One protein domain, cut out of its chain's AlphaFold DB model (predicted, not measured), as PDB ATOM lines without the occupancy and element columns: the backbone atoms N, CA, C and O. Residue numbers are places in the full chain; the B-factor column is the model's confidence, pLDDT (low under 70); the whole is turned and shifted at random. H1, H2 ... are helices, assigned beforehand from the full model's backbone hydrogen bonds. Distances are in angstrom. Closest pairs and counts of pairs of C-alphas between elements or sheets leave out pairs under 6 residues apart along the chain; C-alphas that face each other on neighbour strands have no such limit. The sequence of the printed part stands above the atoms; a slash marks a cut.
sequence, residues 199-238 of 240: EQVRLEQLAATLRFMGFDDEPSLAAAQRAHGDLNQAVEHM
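What this domain is: This is residues 199 to 238 of the 240 residues of the protein "Hypothetical protein" of Symbiodinium pilosum (UniProt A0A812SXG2). One longer helix, H1, stands at one end of an open, loose shape, and two short helices, H2 and H3, sit together at the other end, with the chain between H1 and H2 spanning the space that separates the two ends. H1 stands across the long axis of the whole, and no other helix packs on it; H2 and H3 make a small corner, joined by a tight link. The printed part has 40 residues with three named helices, in the order H1, H2, H3, and no named strand; the class is all helix. The whole is loose, with a radius of gyration of the C-alphas of 12.1 A, and elongated, with spans of 32 by 21 by 14 A.

Where its parts are: Begin with H1, the longest helix, residues 199 to 212. Find C-alpha 199 at (-37.560, -8.927, -59.923); from there the helix runs 20.1 A to C-alpha 212 at (-55.260, -9.331, -50.336). Further on, look for H2, residues 219 to 226, which measures 10.4 A from first to last C-alpha. After it comes H3, residues 231 to 236, 9.2 A long, which ends at C-alpha 236 at (-54.180, -35.419, -49.166).

How they stand to each other: Look first round H1, and you find that it touches no helix: H1 and H2 are apart, and so are H1 and H3. Residues 199 to 206, which belong to H1, stand free, as do residues 209 to 214, of which 209 to 212 belong to H1. Move to the other end, where H2 and H3 only just touch, with 3 pairs of C-alphas within 8 A. Their closest C-alphas are those of Ala 224 and Leu 231, 6.6 A apart, and their centres are 11.0 A apart. Their lines stand at 71 degrees, only just about perpendicular. In the backbones of H1, H2 and H3, every O i to N i+4 pair is within hydrogen-bond range.

The domain as a whole: The two C-alphas farthest apart are those of Val 201 and His 237, 34.0 A, while the first and last printed C-alphas, those of Glu 199 and Met 238, are 33.0 A apart. The printed part has no cut. The link from H1 to H2 has 6 residues and is short, the link from H2 to H3 has 4 and is tight, and no link is long. Read the B-factor column for the model's confidence: the mean pLDDT of the printed part is 72.3, with 89 for H1, 59 for H2 and 67 for H3. Residues 215 to 234 and 237 to 238 are under 70.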
ATOM      1  N   GLU A 199     -37.040  -7.613 -60.312       91.88
ATOM      2  CA  GLU A 199     -37.560  -8.927 -59.923       91.88
ATOM      3  C   GLU A 199     -38.032  -8.940 -58.463       91.88
ATOM      4  O   GLU A 199     -39.096  -9.489 -58.153       91.88
ATOM      5  N   GLN A 200     -37.302  -8.266 -57.572       93.44
ATOM      6  CA  GLN A 200     -37.670  -8.146 -56.167       93.44
ATOM      7  C   GLN A 200     -38.977  -7.364 -55.978       93.44
ATOM      8  O   GLN A 200     -39.868  -7.831 -55.261       93.44
ATOM      9  N   VAL A 201     -39.159  -6.246 -56.691       95.00
ATOM     10  CA  VAL A 201     -40.425  -5.488 -56.687       95.00
ATOM     11  C   VAL A 201     -41.577  -6.347 -57.215       95.00
ATOM     12  O   VAL A 201     -42.678  -6.344 -56.656       95.00
ATOM     13  N   ARG A 202     -41.335  -7.134 -58.268       93.69
ATOM     14  CA  ARG A 202     -42.346  -8.030 -58.842       93.69
ATOM     15  C   ARG A 202     -42.771  -9.128 -57.860       93.69
ATOM     16  O   ARG A 202     -43.965  -9.430 -57.771       93.69
ATOM     17  N   LEU A 203     -41.827  -9.708 -57.117       92.50
ATOM     18  CA  LEU A 203     -42.103 -10.700 -56.071       92.50
ATOM     19  C   LEU A 203     -42.895 -10.096 -54.907       92.50
ATOM     20  O   LEU A 203     -43.865 -10.703 -54.447       92.50
ATOM     21  N   GLU A 204     -42.544  -8.886 -54.471       91.31
ATOM     22  CA  GLU A 204     -43.264  -8.187 -53.403       91.31
ATOM     23  C   GLU A 204     -44.715  -7.879 -53.802       91.31
ATOM     24  O   GLU A 204     -45.647  -8.091 -53.019       91.31
ATOM     25  N   GLN A 205     -44.933  -7.454 -55.049       95.00
ATOM     26  CA  GLN A 205     -46.261  -7.143 -55.571       95.00
ATOM     27  C   GLN A 205     -47.153  -8.394 -55.686       95.00
ATOM     28  O   GLN A 205     -48.348  -8.349 -55.365       95.00
ATOM     29  N   LEU A 206     -46.575  -9.537 -56.073       91.81
ATOM     30  CA  LEU A 206     -47.246 -10.842 -56.034       91.81
ATOM     31  C   LEU A 206     -47.615 -11.245 -54.602       91.81
ATOM     32  O   LEU A 206     -48.762 -11.615 -54.345       91.81
ATOM     33  N   ALA A 207     -46.681 -11.111 -53.657       85.06
ATOM     34  CA  ALA A 207     -46.923 -11.418 -52.250       85.06
ATOM     35  C   ALA A 207     -48.011 -10.520 -51.636       85.06
ATOM     36  O   ALA A 207     -48.841 -10.984 -50.857       85.06
ATOM     37  N   ALA A 208     -48.048  -9.234 -51.994       87.69
ATOM     38  CA  ALA A 208     -49.114  -8.323 -51.584       87.69
ATOM     39  C   ALA A 208     -50.478  -8.739 -52.160       87.69
ATOM     40  O   ALA A 208     -51.481  -8.728 -51.446       87.69
ATOM     41  N   THR A 209     -50.516  -9.164 -53.426       88.06
ATOM     42  CA  THR A 209     -51.746  -9.641 -54.077       88.06
ATOM     43  C   THR A 209     -52.299 -10.891 -53.388       88.06
ATOM     44  O   THR A 209     -53.502 -10.976 -53.150       88.06
ATOM     45  N   LEU A 210     -51.430 -11.832 -53.005       83.12
ATOM     46  CA  LEU A 210     -51.824 -13.044 -52.278       83.12
ATOM     47  C   LEU A 210     -52.382 -12.733 -50.881       83.12
ATOM     48  O   LEU A 210     -53.425 -13.278 -50.517       83.12
ATOM     49  N   ARG A 211     -51.769 -11.792 -50.147       82.81
ATOM     50  CA  ARG A 211     -52.297 -11.293 -48.862       82.81
ATOM     51  C   ARG A 211     -53.700 -10.699 -49.013       82.81
ATOM     52  O   ARG A 211     -54.619 -11.054 -48.286       82.81
ATOM     53  N   PHE A 212     -53.928  -9.886 -50.048       79.44
ATOM     54  CA  PHE A 212     -55.260  -9.331 -50.336       79.44
ATOM     55  C   PHE A 212     -56.332 -10.389 -50.643       79.44
ATOM     56  O   PHE A 212     -57.515 -10.142 -50.412       79.44
ATOM     57  N   MET A 213     -55.939 -11.556 -51.160       86.44
ATOM     58  CA  MET A 213     -56.847 -12.677 -51.423       86.44
ATOM     59  C   MET A 213     -57.089 -13.565 -50.190       86.44
ATOM     60  O   MET A 213     -57.800 -14.561 -50.302       86.44
ATOM     61  N   GLY A 214     -56.533 -13.212 -49.024       80.75
ATOM     62  CA  GLY A 214     -56.682 -13.971 -47.784       80.75
ATOM     63  C   GLY A 214     -55.782 -15.203 -47.695       80.75
ATOM     64  O   GLY A 214     -56.032 -16.070 -46.864       80.75
ATOM     65  N   PHE A 215     -54.733 -15.292 -48.520       69.88
ATOM     66  CA  PHE A 215     -53.676 -16.303 -48.385       69.88
ATOM     67  C   PHE A 215     -52.606 -15.841 -47.374       69.88
ATOM     68  O   PHE A 215     -51.414 -15.879 -47.665       69.88
ATOM     69  N   ASP A 216     -53.030 -15.376 -46.195       60.12
ATOM     70  CA  ASP A 216     -52.147 -14.918 -45.104       60.12
ATOM     71  C   ASP A 216     -51.611 -16.068 -44.231       60.12
ATOM     72  O   ASP A 216     -50.923 -15.851 -43.234       60.12
ATOM     73  N   ASP A 217     -51.891 -17.316 -44.598       52.81
ATOM     74  CA  ASP A 217     -51.497 -18.460 -43.794       52.81
ATOM     75  C   ASP A 217     -50.018 -18.852 -44.020       52.81
ATOM     76  O   ASP A 217     -49.661 -19.749 -44.795       52.81
ATOM     77  N   GLU A 218     -49.167 -18.206 -43.216       54.50
ATOM     78  CA  GLU A 218     -47.833 -18.637 -42.773       54.50
ATOM     79  C   GLU A 218     -47.693 -20.168 -42.539       54.50
ATOM     80  O   GLU A 218     -46.624 -20.714 -42.844       54.50
ATOM     81  N   PRO A 219     -48.722 -20.942 -42.106       54.53
ATOM     82  CA  PRO A 219     -48.593 -22.399 -42.036       54.53
ATOM     83  C   PRO A 219     -48.415 -23.113 -43.385       54.53
ATOM     84  O   PRO A 219     -47.937 -24.247 -43.375       54.53
ATOM     85  N   SER A 220     -48.736 -22.509 -44.537       55.06
ATOM     86  CA  SER A 220     -48.595 -23.193 -45.837       55.06
ATOM     87  C   SER A 220     -47.135 -23.318 -46.296       55.06
ATOM     88  O   SER A 220     -46.744 -24.366 -46.807       55.06
ATOM     89  N   LEU A 221     -46.296 -22.310 -46.031       56.41
ATOM     90  CA  LEU A 221     -44.866 -22.347 -46.356       56.41
ATOM     91  C   LEU A 221     -44.109 -23.306 -45.433       56.41
ATOM     92  O   LEU A 221     -43.296 -24.100 -45.905       56.41
ATOM     93  N   ALA A 222     -44.430 -23.310 -44.135       60.97
ATOM     94  CA  ALA A 222     -43.848 -24.252 -43.179       60.97
ATOM     95  C   ALA A 222     -44.334 -25.701 -43.389       60.97
ATOM     96  O   ALA A 222     -43.621 -26.647 -43.040       60.97
ATOM     97  N   ALA A 223     -45.537 -25.900 -43.943       55.62
ATOM     98  CA  ALA A 223     -46.032 -27.211 -44.366       55.62
ATOM     99  C   ALA A 223     -45.377 -27.669 -45.680       55.62
ATOM    100  O   ALA A 223     -44.942 -28.813 -45.766       55.62
ATOM    101  N   ALA A 224     -45.214 -26.776 -46.660       56.47
ATOM    102  CA  ALA A 224     -44.530 -27.072 -47.920       56.47
ATOM    103  C   ALA A 224     -43.032 -27.371 -47.722       56.47
ATOM    104  O   ALA A 224     -42.498 -28.291 -48.343       56.47
ATOM    105  N   GLN A 225     -42.365 -26.656 -46.806       66.12
ATOM    106  CA  GLN A 225     -40.985 -26.953 -46.405       66.12
ATOM    107  C   GLN A 225     -40.870 -28.290 -45.660       66.12
ATOM    108  O   GLN A 225     -39.898 -29.012 -45.869       66.12
ATOM    109  N   ARG A 226     -41.867 -28.671 -44.845       63.09
ATOM    110  CA  ARG A 226     -41.923 -30.010 -44.224       63.09
ATOM    111  C   ARG A 226     -42.227 -31.125 -45.229       63.09
ATOM    112  O   ARG A 226     -41.747 -32.236 -45.042       63.09
ATOM    113  N   ALA A 227     -42.966 -30.827 -46.293       57.72
ATOM    114  CA  ALA A 227     -43.308 -31.766 -47.362       57.72
ATOM    115  C   ALA A 227     -42.246 -31.854 -48.480       57.72
ATOM    116  O   ALA A 227     -42.520 -32.428 -49.529       57.72
ATOM    117  N   HIS A 228     -41.049 -31.273 -48.296       64.44
ATOM    118  CA  HIS A 228     -39.968 -31.295 -49.296       64.44
ATOM    119  C   HIS A 228     -40.399 -30.825 -50.707       64.44
ATOM    120  O   HIS A 228     -39.814 -31.228 -51.710       64.44
ATOM    121  N   GLY A 229     -41.398 -29.939 -50.790       56.81
ATOM    122  CA  GLY A 229     -41.883 -29.387 -52.057       56.81
ATOM    123  C   GLY A 229     -42.922 -30.228 -52.807       56.81
ATOM    124  O   GLY A 229     -43.280 -29.844 -53.920       56.81
ATOM    125  N   ASP A 230     -43.456 -31.315 -52.238       62.50
ATOM    126  CA  ASP A 230     -44.538 -32.069 -52.884       62.50
ATOM    127  C   ASP A 230     -45.925 -31.595 -52.412       62.50
ATOM    128  O   ASP A 230     -46.499 -32.069 -51.427       62.50
ATOM    129  N   LEU A 231     -46.466 -30.606 -53.130       59.56
ATOM    130  CA  LEU A 231     -47.775 -29.990 -52.873       59.56
ATOM    131  C   LEU A 231     -48.939 -30.998 -52.877       59.56
ATOM    132  O   LEU A 231     -49.943 -30.755 -52.210       59.56
ATOM    133  N   ASN A 232     -48.812 -32.135 -53.572       68.38
ATOM    134  CA  ASN A 232     -49.877 -33.142 -53.626       68.38
ATOM    135  C   ASN A 232     -50.053 -33.876 -52.288       68.38
ATOM    136  O   ASN A 232     -51.182 -34.164 -51.893       68.38
ATOM    137  N   GLN A 233     -48.966 -34.102 -51.545       66.69
ATOM    138  CA  GLN A 233     -49.014 -34.788 -50.250       66.69
ATOM    139  C   GLN A 233     -49.673 -33.932 -49.159       66.69
ATOM    140  O   GLN A 233     -50.380 -34.446 -48.294       66.69
ATOM    141  N   ALA A 234     -49.478 -32.610 -49.209       61.78
ATOM    142  CA  ALA A 234     -50.089 -31.681 -48.258       61.78
ATOM    143  C   ALA A 234     -51.618 -31.596 -48.424       61.78
ATOM    144  O   ALA A 234     -52.338 -31.456 -47.436       61.78
ATOM    145  N   VAL A 235     -52.114 -31.717 -49.661       70.25
ATOM    146  CA  VAL A 235     -53.554 -31.691 -49.962       70.25
ATOM    147  C   VAL A 235     -54.246 -32.980 -49.504       70.25
ATOM    148  O   VAL A 235     -55.337 -32.902 -48.941       70.25
ATOM    149  N   GLU A 236     -53.612 -34.149 -49.654       72.75
ATOM    150  CA  GLU A 236     -54.180 -35.419 -49.166       72.75
ATOM    151  C   GLU A 236     -54.313 -35.470 -47.635       72.75
ATOM    152  O   GLU A 236     -55.256 -36.065 -47.123       72.75
ATOM    153  N   HIS A 237     -53.434 -34.794 -46.889       63.78
ATOM    154  CA  HIS A 237     -53.514 -34.731 -45.424       63.78
ATOM    155  C   HIS A 237     -54.578 -33.763 -44.875       63.78
ATOM    156  O   HIS A 237     -54.867 -33.807 -43.678       63.78
ATOM    157  N   MET A 238     -55.153 -32.888 -45.709       63.53
ATOM    158  CA  MET A 238     -56.193 -31.931 -45.297       63.53
ATOM    159  C   MET A 238     -57.626 -32.375 -45.625       63.53
ATOM    160  O   MET A 238     -58.574 -31.682 -45.249       63.53
TER     161      MET A 238